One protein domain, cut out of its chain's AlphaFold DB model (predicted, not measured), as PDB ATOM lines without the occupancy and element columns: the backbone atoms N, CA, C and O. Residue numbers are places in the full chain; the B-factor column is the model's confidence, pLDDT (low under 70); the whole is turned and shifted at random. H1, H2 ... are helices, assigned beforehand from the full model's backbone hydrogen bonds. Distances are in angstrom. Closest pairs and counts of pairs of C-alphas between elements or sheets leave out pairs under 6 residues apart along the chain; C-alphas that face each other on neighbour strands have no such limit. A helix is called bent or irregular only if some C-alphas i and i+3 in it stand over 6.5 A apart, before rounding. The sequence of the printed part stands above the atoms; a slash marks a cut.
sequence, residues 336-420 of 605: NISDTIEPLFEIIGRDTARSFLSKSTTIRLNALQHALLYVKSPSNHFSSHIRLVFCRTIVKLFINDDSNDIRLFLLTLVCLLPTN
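What this domain is: This is residues 336 to 420 of the 605 residues of an uncharacterized protein of Spongospora subterranea (UniProt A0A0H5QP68). Three helices, H3, H4 and H5, run nearly along one axis as an up-and-down bundle, triangular in cross-section, and the pair H1 and H2 covers the side of H3 and H4 away from H5, running slantwise to them. H1 packs on H4 and H2 packs on H3, while H5 packs on both H3 and H4. The printed part has 85 residues with five named helices, H1 to H5 in chain order, and no named strand; the class is all helix. The whole is compact, with a radius of gyration of the C-alphas of 11.9 A, and rounded, spanning 32 by 24 by 21 A.

How they stand to each other: The longest helix by residues is H3, residues 361 to 376. It touches H5, residues 404 to 416, with the closest C-alphas, those of Leu 365 and Ile 406, 6.2 A apart; the two run the same way at a shallow tilt of 8 degrees. H4, residues 384 to 398, is close to H3 but not clearly touching, with the closest C-alphas, those of Val 375 and Arg 387, 7.1 A apart, at a shallow tilt of 9 degrees, opposite ways. H4 and H5 form a helical hairpin: they touch, the closest C-alphas being those of Val 395 and Leu 410 at 6.8 A, and run opposite ways at a shallow tilt of 16 degrees. H2, residues 350 to 355, touches H3 at the C-alphas of Thr 352 and Ala 367, the closest at 5.7 A; they are a helical hairpin at a steep tilt of 43 degrees. H1, residues 336 to 348, touches H4, the closest C-alphas being those of Leu 344 and Phe 390 at 6.6 A, opposite ways at a steep tilt of 41 degrees. With residues 341 to 345 alone H1 touches H2, the C-alphas of Leu 344 and Ala 353 being closest at 6.0 A. H1 and H5 are apart, as are H2 and H4, and H2 and H5. Each O i to N i+4 pair is within hydrogen-bond range in H2, H3, H4 and H5; in H1 3 of 9 are, beside 5 of 10 O i to N i+3 pairs.

Where its parts are: H3 measures 22.3 A from first to last C-alpha, beginning at C-alpha 361 (88.401, 33.013, 17.774). H4 measures 21.2 A and H5 18.6 A, the latter ending at C-alpha 416 (100.842, 33.730, 35.657). H2 measures 8.6 A. H1 measures 19.8 A from C-alpha 336 (102.567, 46.542, 10.725) and is irregular: C-alphas 340 and 343 are 7.1 A apart.

The domain as a whole: The two C-alphas farthest apart, those of Ser 379 and Asp 402, are 33.4 A from each other. The printed part has no cut. The links H1 to H2, H2 to H3 and H4 to H5 are tight, and H3 to H4 is short, with 7 residues. The mean pLDDT of the printed part is 75.5; residues 336 to 339, 375 to 376, 378 to 385 and 414 to 420 are under 70.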
ATOM      1  N   ASN A 336     102.493  46.263   9.281       53.38
ATOM      2  CA  ASN A 336     102.567  46.542  10.725       53.38
ATOM      3  C   ASN A 336     102.279  45.328  11.639       53.38
ATOM      4  O   ASN A 336     102.783  45.250  12.763       53.38
ATOM      5  N   ILE A 337     101.437  44.389  11.204       60.56
ATOM      6  CA  ILE A 337     101.062  43.205  11.993       60.56
ATOM      7  C   ILE A 337     102.142  42.121  11.875       60.56
ATOM      8  O   ILE A 337     102.406  41.410  12.849       60.56
ATOM      9  N   SER A 338     102.803  42.037  10.715       58.94
ATOM     10  CA  SER A 338     103.932  41.130  10.481       58.94
ATOM     11  C   SER A 338     105.085  41.416  11.448       58.94
ATOM     12  O   SER A 338     105.517  40.507  12.159       58.94
ATOM     13  N   ASP A 339     105.478  42.686  11.579       66.44
ATOM     14  CA  ASP A 339     106.552  43.125  12.486       66.44
ATOM     15  C   ASP A 339     106.217  42.857  13.962       66.44
ATOM     16  O   ASP A 339     107.089  42.619  14.798       66.44
ATOM     17  N   THR A 340     104.925  42.871  14.306       73.94
ATOM     18  CA  THR A 340     104.481  42.602  15.675       73.94
ATOM     19  C   THR A 340     104.606  41.117  16.019       73.94
ATOM     20  O   THR A 340     104.921  40.797  17.158       73.94
ATOM     21  N   ILE A 341     104.384  40.196  15.075       81.00
ATOM     22  CA  ILE A 341     104.359  38.743  15.339       81.00
ATOM     23  C   ILE A 341     105.717  38.077  15.159       81.00
ATOM     24  O   ILE A 341     105.957  37.034  15.765       81.00
ATOM     25  N   GLU A 342     106.614  38.670  14.381       79.25
ATOM     26  CA  GLU A 342     107.936  38.115  14.092       79.25
ATOM     27  C   GLU A 342     108.730  37.666  15.340       79.25
ATOM     28  O   GLU A 342     109.232  36.537  15.328       79.25
ATOM     29  N   PRO A 343     108.736  38.407  16.473       80.62
ATOM     30  CA  PRO A 343     109.401  37.956  17.699       80.62
ATOM     31  C   PRO A 343     108.856  36.637  18.267       80.62
ATOM     32  O   PRO A 343     109.512  35.992  19.080       80.62
ATOM     33  N   LEU A 344     107.640  36.230  17.889       79.81
ATOM     34  CA  LEU A 344     107.014  34.987  18.338       79.81
ATOM     35  C   LEU A 344     107.404  33.784  17.474       79.81
ATOM     36  O   LEU A 344     107.248  32.654  17.938       79.81
ATOM     37  N   PHE A 345     107.923  33.989  16.259       81.81
ATOM     38  CA  PHE A 345     108.323  32.889  15.377       81.81
ATOM     39  C   PHE A 345     109.446  32.052  15.977       81.81
ATOM     40  O   PHE A 345     109.372  30.825  15.934       81.81
ATOM     41  N   GLU A 346     110.436  32.707  16.579       73.69
ATOM     42  CA  GLU A 346     111.557  32.037  17.243       73.69
ATOM     43  C   GLU A 346     111.150  31.395  18.573       73.69
ATOM     44  O   GLU A 346     111.766  30.425  19.008       73.69
ATOM     45  N   ILE A 347     110.097  31.912  19.216       75.50
ATOM     46  CA  ILE A 347     109.647  31.420  20.519       75.50
ATOM     47  C   ILE A 347     108.757  30.193  20.329       75.50
ATOM     48  O   ILE A 347     109.114  29.116  20.779       75.50
ATOM     49  N   ILE A 348     107.608  30.329  19.667       79.00
ATOM     50  CA  ILE A 348     106.549  29.298  19.633       79.00
ATOM     51  C   ILE A 348     106.376  28.629  18.260       79.00
ATOM     52  O   ILE A 348     105.433  27.856  18.058       79.00
ATOM     53  N   GLY A 349     107.259  28.944  17.312       80.31
ATOM     54  CA  GLY A 349     107.184  28.468  15.937       80.31
ATOM     55  C   GLY A 349     106.243  29.299  15.062       80.31
ATOM     56  O   GLY A 349     105.252  29.884  15.511       80.31
ATOM     57  N   ARG A 350     106.560  29.331  13.764       81.06
ATOM     58  CA  ARG A 350     105.867  30.152  12.761       81.06
ATOM     59  C   ARG A 350     104.388  29.785  12.606       81.06
ATOM     60  O   ARG A 350     103.562  30.681  12.462       81.06
ATOM     61  N   ASP A 351     104.044  28.504  12.688       77.88
ATOM     62  CA  ASP A 351     102.668  28.037  12.471       77.88
ATOM     63  C   ASP A 351     101.745  28.380  13.650       77.88
ATOM     64  O   ASP A 351     100.641  28.900  13.454       77.88
ATOM     65  N   THR A 352     102.224  28.209  14.889       80.12
ATOM     66  CA  THR A 352     101.499  28.643  16.096       80.12
ATOM     67  C   THR A 352     101.313  30.160  16.101       80.12
ATOM     68  O   THR A 352     100.217  30.654  16.358       80.12
ATOM     69  N   ALA A 353     102.363  30.912  15.769       80.19
ATOM     70  CA  ALA A 353     102.318  32.369  15.738       80.19
ATOM     71  C   ALA A 353     101.381  32.913  14.644       80.19
ATOM     72  O   ALA A 353     100.619  33.843  14.894       80.19
ATOM     73  N   ARG A 354     101.359  32.305  13.449       83.00
ATOM     74  CA  ARG A 354     100.398  32.652  12.385       83.00
ATOM     75  C   ARG A 354      98.954  32.368  12.784       83.00
ATOM     76  O   ARG A 354      98.056  33.110  12.394       83.00
ATOM     77  N   SER A 355      98.729  31.347  13.609       85.12
ATOM     78  CA  SER A 355      97.395  31.018  14.119       85.12
ATOM     79  C   SER A 355      96.789  32.140  14.979       85.12
ATOM     80  O   SER A 355      95.564  32.239  15.067       85.12
ATOM     81  N   PHE A 356      97.603  33.052  15.531       84.44
ATOM     82  CA  PHE A 356      97.120  34.262  16.209       84.44
ATOM     83  C   PHE A 356      96.419  35.260  15.288       84.44
ATOM     84  O   PHE A 356      95.600  36.040  15.764       84.44
ATOM     85  N   LEU A 357      96.675  35.210  13.982       85.69
ATOM     86  CA  LEU A 357      96.014  36.062  12.987       85.69
ATOM     87  C   LEU A 357      94.754  35.437  12.396       85.69
ATOM     88  O   LEU A 357      94.120  36.023  11.518       85.69
ATOM     89  N   SER A 358      94.375  34.241  12.848       84.38
ATOM     90  CA  SER A 358      93.182  33.582  12.336       84.38
ATOM     91  C   SER A 358      91.935  34.420  12.612       84.38
ATOM     92  O   SER A 358      91.729  34.910  13.720       84.38
ATOM     93  N   LYS A 359      91.022  34.511  11.640       85.62
ATOM     94  CA  LYS A 359      89.698  35.118  11.865       85.62
ATOM     95  C   LYS A 359      88.872  34.326  12.888       85.62
ATOM     96  O   LYS A 359      88.009  34.895  13.552       85.62
ATOM     97  N   SER A 360      89.167  33.036  13.066       85.12
ATOM     98  CA  SER A 360      88.491  32.175  14.036       85.12
ATOM     99  C   SER A 360      89.011  32.405  15.453       85.12
ATOM    100  O   SER A 360      90.156  32.083  15.772       85.12
ATOM    101  N   THR A 361      88.131  32.876  16.336       85.25
ATOM    102  CA  THR A 361      88.401  33.013  17.774       85.25
ATOM    103  C   THR A 361      88.879  31.705  18.400       85.25
ATOM    104  O   THR A 361      89.782  31.721  19.228       85.25
ATOM    105  N   THR A 362      88.322  30.562  17.988       83.62
ATOM    106  CA  THR A 362      88.722  29.247  18.511       83.62
ATOM    107  C   THR A 362      90.160  28.904  18.141       83.62
ATOM    108  O   THR A 362      90.893  28.384  18.975       83.62
ATOM    109  N   ILE A 363      90.587  29.227  16.916       80.31
ATOM    110  CA  ILE A 363      91.965  28.988  16.471       80.31
ATOM    111  C   ILE A 363      92.927  29.897  17.242       80.31
ATOM    112  O   ILE A 363      93.926  29.409  17.766       80.31
ATOM    113  N   ARG A 364      92.590  31.186  17.397       87.19
ATOM    114  CA  ARG A 364      93.397  32.124  18.193       87.19
ATOM    115  C   ARG A 364      93.514  31.684  19.657       87.19
ATOM    116  O   ARG A 364      94.608  31.702  20.215       87.19
ATOM    117  N   LEU A 365      92.414  31.237  20.268       84.56
ATOM    118  CA  LEU A 365      92.393  30.759  21.653       84.56
ATOM    119  C   LEU A 365      93.208  29.470  21.835       84.56
ATOM    120  O   LEU A 365      94.000  29.381  22.770       84.56
ATOM    121  N   ASN A 366      93.068  28.498  20.928       82.44
ATOM    122  CA  ASN A 366      93.862  27.267  20.959       82.44
ATOM    123  C   ASN A 366      95.356  27.568  20.798       82.44
ATOM    124  O   ASN A 366      96.179  27.018  21.530       82.44
ATOM    125  N   ALA A 367      95.711  28.479  19.890       83.31
ATOM    126  CA  ALA A 367      97.088  28.927  19.728       83.31
ATOM    127  C   ALA A 367      97.619  29.579  21.016       83.31
ATOM    128  O   ALA A 367      98.757  29.326  21.405       83.31
ATOM    129  N   LEU A 368      96.795  30.373  21.714       85.25
ATOM    130  CA  LEU A 368      97.176  31.033  22.969       85.25
ATOM    131  C   LEU A 368      97.404  30.021  24.095       85.25
ATOM    132  O   LEU A 368      98.375  30.133  24.845       85.25
ATOM    133  N   GLN A 369      96.543  29.009  24.189       84.31
ATOM    134  CA  GLN A 369      96.697  27.908  25.138       84.31
ATOM    135  C   GLN A 369      97.961  27.096  24.853       84.31
ATOM    136  O   GLN A 369      98.742  26.836  25.770       84.31
ATOM    137  N   HIS A 370      98.200  26.751  23.587       80.62
ATOM    138  CA  HIS A 370      99.392  26.016  23.169       80.62
ATOM    139  C   HIS A 370     100.673  26.809  23.463       80.62
ATOM    140  O   HIS A 370     101.617  26.287  24.053       80.62
ATOM    141  N   ALA A 371     100.674  28.104  23.147       79.00
ATOM    142  CA  ALA A 371     101.783  28.999  23.442       79.00
ATOM    143  C   ALA A 371     102.045  29.128  24.955       79.00
ATOM    144  O   ALA A 371     103.197  29.128  25.384       79.00
ATOM    145  N   LEU A 372     100.996  29.169  25.784       77.12
ATOM    146  CA  LEU A 372     101.144  29.194  27.240       77.12
ATOM    147  C   LEU A 372     101.742  27.892  27.786       77.12
ATOM    148  O   LEU A 372     102.622  27.952  28.643       77.12
ATOM    149  N   LEU A 373     101.286  26.730  27.305       78.19
ATOM    150  CA  LEU A 373     101.858  25.430  27.677       78.19
ATOM    151  C   LEU A 373     103.340  25.365  27.311       78.19
ATOM    152  O   LEU A 373     104.164  24.944  28.121       78.19
ATOM    153  N   TYR A 374     103.684  25.869  26.131       73.00
ATOM    154  CA  TYR A 374     105.052  25.905  25.647       73.00
ATOM    155  C   TYR A 374     105.964  26.806  26.501       73.00
ATOM    156  O   TYR A 374     107.073  26.402  26.851       73.00
ATOM    157  N   VAL A 375     105.488  27.991  26.902       67.94
ATOM    158  CA  VAL A 375     106.231  28.928  27.772       67.94
ATOM    159  C   VAL A 375     106.319  28.436  29.224       67.94
ATOM    160  O   VAL A 375     107.286  28.746  29.924       67.94
ATOM    161  N   LYS A 376     105.326  27.668  29.690       69.38
ATOM    162  CA  LYS A 376     105.317  27.054  31.027       69.38
ATOM    163  C   LYS A 376     106.088  25.739  31.113       69.38
ATOM    164  O   LYS A 376     106.363  25.311  32.234       69.38
ATOM    165  N   SER A 377     106.403  25.097  29.988       70.44
ATOM    166  CA  SER A 377     107.040  23.781  29.998       70.44
ATOM    167  C   SER A 377     108.369  23.830  30.765       70.44
ATOM    168  O   SER A 377     109.231  24.642  30.423       70.44
ATOM    169  N   PRO A 378     108.579  22.965  31.776       58.66
ATOM    170  CA  PRO A 378     109.819  22.934  32.551       58.66
ATOM    171  C   PRO A 378     111.036  22.540  31.703       58.66
ATOM    172  O   PRO A 378     112.155  22.887  32.065       58.66
ATOM    173  N   SER A 379     110.822  21.873  30.563       57.47
ATOM    174  CA  SER A 379     111.870  21.563  29.582       57.47
ATOM    175  C   SER A 379     112.413  22.806  28.873       57.47
ATOM    176  O   SER A 379     113.533  22.795  28.371       57.47
ATOM    177  N   ASN A 380     111.621  23.880  28.826       59.44
ATOM    178  CA  ASN A 380     111.965  25.111  28.141       59.44
ATOM    179  C   ASN A 380     112.409  26.146  29.178       59.44
ATOM    180  O   ASN A 380     111.612  26.917  29.720       59.44
ATOM    181  N   HIS A 381     113.712  26.180  29.461       59.66
ATOM    182  CA  HIS A 381     114.321  27.223  30.285       59.66
ATOM    183  C   HIS A 381     114.379  28.557  29.525       59.66
ATOM    184  O   HIS A 381     115.446  29.051  29.168       59.66
ATOM    185  N   PHE A 382     113.220  29.166  29.268       67.50
ATOM    186  CA  PHE A 382     113.175  30.526  28.749       67.50
ATOM    187  C   PHE A 382     113.720  31.497  29.786       67.50
ATOM    188  O   PHE A 382     113.261  31.516  30.934       67.50
ATOM    189  N   SER A 383     114.653  32.345  29.353       68.50
ATOM    190  CA  SER A 383     115.095  33.486  30.146       68.50
ATOM    191  C   SER A 383     113.901  34.389  30.480       68.50
ATOM    192  O   SER A 383     112.898  34.440  29.756       68.50
ATOM    193  N   SER A 384     114.005  35.140  31.577       67.25
ATOM    194  CA  SER A 384     113.010  36.152  31.956       67.25
ATOM    195  C   SER A 384     112.733  37.143  30.820       67.25
ATOM    196  O   SER A 384     111.596  37.575  30.649       67.25
ATOM    197  N   HIS A 385     113.745  37.434  29.998       69.25
ATOM    198  CA  HIS A 385     113.642  38.295  28.826       69.25
ATOM    199  C   HIS A 385     112.757  37.701  27.715       69.25
ATOM    200  O   HIS A 385     111.900  38.404  27.188       69.25
ATOM    201  N   ILE A 386     112.882  36.410  27.395       72.88
ATOM    202  CA  ILE A 386     112.047  35.775  26.356       72.88
ATOM    203  C   ILE A 386     110.580  35.723  26.796       72.88
ATOM    204  O   ILE A 386     109.679  36.039  26.018       72.88
ATOM    205  N   ARG A 387     110.329  35.409  28.075       71.81
ATOM    206  CA  ARG A 387     108.973  35.456  28.650       71.81
ATOM    207  C   ARG A 387     108.376  36.859  28.564       71.81
ATOM    208  O   ARG A 387     107.190  36.998  28.284       71.81
ATOM    209  N   LEU A 388     109.199  37.886  28.770       70.25
ATOM    210  CA  LEU A 388     108.801  39.284  28.645       70.25
ATOM    211  C   LEU A 388     108.381  39.644  27.218       70.25
ATOM    212  O   LEU A 388     107.301  40.195  27.016       70.25
ATOM    213  N   VAL A 389     109.229  39.327  26.236       74.62
ATOM    214  CA  VAL A 389     108.956  39.587  24.817       74.62
ATOM    215  C   VAL A 389     107.666  38.887  24.408       74.62
ATOM    216  O   VAL A 389     106.772  39.528  23.864       74.62
ATOM    217  N   PHE A 390     107.508  37.617  24.792       78.44
ATOM    218  CA  PHE A 390     106.280  36.864  24.572       78.44
ATOM    219  C   PHE A 390     105.043  37.574  25.147       78.44
ATOM    220  O   PHE A 390     104.090  37.827  24.412       78.44
ATOM    221  N   CYS A 391     105.064  37.960  26.430       73.50
ATOM    222  CA  CYS A 391     103.943  38.668  27.061       73.50
ATOM    223  C   CYS A 391     103.597  39.955  26.320       73.50
ATOM    224  O   CYS A 391     102.446  40.161  25.950       73.50
ATOM    225  N   ARG A 392     104.594  40.819  26.095       73.25
ATOM    226  CA  ARG A 392     104.398  42.120  25.448       73.25
ATOM    227  C   ARG A 392     103.749  41.963  24.086       73.25
ATOM    228  O   ARG A 392     102.833  42.714  23.758       73.25
ATOM    229  N   THR A 393     104.209  40.991  23.310       78.19
ATOM    230  CA  THR A 393     103.700  40.771  21.966       78.19
ATOM    231  C   THR A 393     102.279  40.217  21.982       78.19
ATOM    232  O   THR A 393     101.412  40.764  21.306       78.19
ATOM    233  N   ILE A 394     101.998  39.205  22.808       79.69
ATOM    234  CA  ILE A 394     100.646  38.647  22.962       79.69
ATOM    235  C   ILE A 394      99.657  39.719  23.426       79.69
ATOM    236  O   ILE A 394      98.572  39.857  22.870       79.69
ATOM    237  N   VAL A 395     100.046  40.530  24.407       74.12
ATOM    238  CA  VAL A 395      99.211  41.624  24.897       74.12
ATOM    239  C   VAL A 395      98.921  42.631  23.787       74.12
ATOM    240  O   VAL A 395      97.760  42.954  23.564       74.12
ATOM    241  N   LYS A 396      99.938  43.087  23.047       76.25
ATOM    242  CA  LYS A 396      99.742  44.025  21.930       76.25
ATOM    243  C   LYS A 396      98.800  43.479  20.858       76.25
ATOM    244  O   LYS A 396      97.980  44.232  20.347       76.25
ATOM    245  N   LEU A 397      98.902  42.189  20.546       80.00
ATOM    246  CA  LEU A 397      98.076  41.552  19.521       80.00
ATOM    247  C   LEU A 397      96.609  41.442  19.930       80.00
ATOM    248  O   LEU A 397      95.724  41.632  19.102       80.00
ATOM    249  N   PHE A 398      96.348  41.148  21.203       80.00
ATOM    250  CA  PHE A 398      95.028  40.707  21.644       80.00
ATOM    251  C   PHE A 398      94.297  41.687  22.570       80.00
ATOM    252  O   PHE A 398      93.139  41.447  22.905       80.00
ATOM    253  N   ILE A 399      94.918  42.802  22.974       74.81
ATOM    254  CA  ILE A 399      94.288  43.801  23.861       74.81
ATOM    255  C   ILE A 399      92.970  44.350  23.297       74.81
ATOM    256  O   ILE A 399      92.054  44.663  24.053       74.81
ATOM    257  N   ASN A 400      92.868  44.417  21.968       76.00
ATOM    258  CA  ASN A 400      91.689  44.869  21.236       76.00
ATOM    259  C   ASN A 400      90.936  43.719  20.543       76.00
ATOM    260  O   ASN A 400      90.117  43.996  19.673       76.00
ATOM    261  N   ASP A 401      91.203  42.450  20.883       84.00
ATOM    262  CA  ASP A 401      90.463  41.319  20.305       84.00
ATOM    263  C   ASP A 401      88.980  41.434  20.670       84.00
ATOM    264  O   ASP A 401      88.656  41.763  21.809       84.00
ATOM    265  N   ASP A 402      88.075  41.145  19.739       80.94
ATOM    266  CA  ASP A 402      86.631  41.231  19.980       80.94
ATOM    267  C   ASP A 402      86.116  40.158  20.956       80.94
ATOM    268  O   ASP A 402      85.097  40.357  21.627       80.94
ATOM    269  N   SER A 403      86.835  39.043  21.116       85.00
ATOM    270  CA  SER A 403      86.436  37.939  21.989       85.00
ATOM    271  C   SER A 403      86.714  38.207  23.468       85.00
ATOM    272  O   SER A 403      87.857  38.385  23.894       85.00
ATOM    273  N   ASN A 404      85.656  38.123  24.281       84.06
ATOM    274  CA  ASN A 404      85.764  38.186  25.738       84.06
ATOM    275  C   ASN A 404      86.645  37.060  26.302       84.06
ATOM    276  O   ASN A 404      87.382  37.301  27.253       84.06
ATOM    277  N   ASP A 405      86.597  35.858  25.718       83.31
ATOM    278  CA  ASP A 405      87.354  34.697  26.205       83.31
ATOM    279  C   ASP A 405      88.859  34.900  26.031       83.31
ATOM    280  O   ASP A 405      89.646  34.571  26.916       83.31
ATOM    281  N   ILE A 406      89.260  35.508  24.912       84.12
ATOM    282  CA  ILE A 406      90.659  35.847  24.641       84.12
ATOM    283  C   ILE A 406      91.130  36.935  25.608       84.12
ATOM    284  O   ILE A 406      92.183  36.790  26.228       84.12
ATOM    285  N   ARG A 407      90.339  37.995  25.813       83.25
ATOM    286  CA  ARG A 407      90.698  39.071  26.752       83.25
ATOM    287  C   ARG A 407      90.727  38.595  28.213       83.25
ATOM    288  O   ARG A 407      91.588  39.023  28.979       83.25
ATOM    289  N   LEU A 408      89.867  37.651  28.598       81.69
ATOM    290  CA  LEU A 408      89.918  36.993  29.909       81.69
ATOM    291  C   LEU A 408      91.157  36.090  30.047       81.69
ATOM    292  O   LEU A 408      91.817  36.067  31.093       81.69
ATOM    293  N   PHE A 409      91.520  35.382  28.977       82.69
ATOM    294  CA  PHE A 409      92.745  34.592  28.928       82.69
ATOM    295  C   PHE A 409      93.993  35.475  29.079       82.69
ATOM    296  O   PHE A 409      94.905  35.109  29.817       82.69
ATOM    297  N   LEU A 410      94.017  36.668  28.471       78.81
ATOM    298  CA  LEU A 410      95.104  37.640  28.648       78.81
ATOM    299  C   LEU A 410      95.308  38.043  30.110       78.81
ATOM    300  O   LEU A 410      96.445  38.061  30.576       78.81
ATOM    301  N   LEU A 411      94.231  38.322  30.850       76.44
ATOM    302  CA  LEU A 411      94.325  38.633  32.283       76.44
ATOM    303  C   LEU A 411      94.928  37.471  33.077       76.44
ATOM    304  O   LEU A 411      95.780  37.672  33.943       76.44
ATOM    305  N   THR A 412      94.540  36.243  32.731       76.31
ATOM    306  CA  THR A 412      95.091  35.028  33.343       76.31
ATOM    307  C   THR A 412      96.584  34.885  33.030       76.31
ATOM    308  O   THR A 412      97.383  34.586  33.916       76.31
ATOM    309  N   LEU A 413      96.984  35.153  31.787       72.94
ATOM    310  CA  LEU A 413      98.373  35.098  31.331       72.94
ATOM    311  C   LEU A 413      99.258  36.117  32.064       72.94
ATOM    312  O   LEU A 413     100.341  35.765  32.531       72.94
ATOM    313  N   VAL A 414      98.758  37.340  32.245       69.38
ATOM    314  CA  VAL A 414      99.406  38.408  33.021       69.38
ATOM    315  C   VAL A 414      99.616  38.015  34.486       69.38
ATOM    316  O   VAL A 414     100.681  38.277  35.041       69.38
ATOM    317  N   CYS A 415      98.649  37.335  35.108       69.12
ATOM    318  CA  CYS A 415      98.781  36.856  36.490       69.12
ATOM    319  C   CYS A 415      99.835  35.755  36.651       69.12
ATOM    320  O   CYS A 415     100.452  35.625  37.709       69.12
ATOM    321  N   LEU A 416     100.009  34.931  35.618       65.38
ATOM    322  CA  LEU A 416     100.842  33.730  35.657       65.38
ATOM    323  C   LEU A 416     102.322  33.993  35.368       65.38
ATOM    324  O   LEU A 416     103.144  33.120  35.651       65.38
ATOM    325  N   LEU A 417     102.675  35.146  34.792       61.81
ATOM    326  CA  LEU A 417     104.037  35.435  34.346       61.81
ATOM    327  C   LEU A 417     104.704  36.440  35.306       61.81
ATOM    328  O   LEU A 417     104.357  37.621  35.320       61.81
ATOM    329  N   PRO A 418     105.658  35.987  36.148       55.22
ATOM    330  CA  PRO A 418     106.175  36.762  37.279       55.22
ATOM    331  C   PRO A 418     107.127  37.912  36.898       55.22
ATOM    332  O   PRO A 418     107.745  38.501  37.780       55.22
ATOM    333  N   THR A 419     107.294  38.234  35.612       52.88
ATOM    334  CA  THR A 419     108.540  38.841  35.120       52.88
ATOM    335  C   THR A 419     108.508  40.317  34.731       52.88
ATOM    336  O   THR A 419     109.538  40.776  34.270       52.88
ATOM    337  N   ASN A 420     107.431  41.085  34.955       60.41
ATOM    338  CA  ASN A 420     107.516  42.555  35.085       60.41
ATOM    339  C   ASN A 420     106.179  43.164  35.524       60.41
ATOM    340  O   ASN A 420     105.220  43.220  34.757       60.41
TER     341      ASN A 420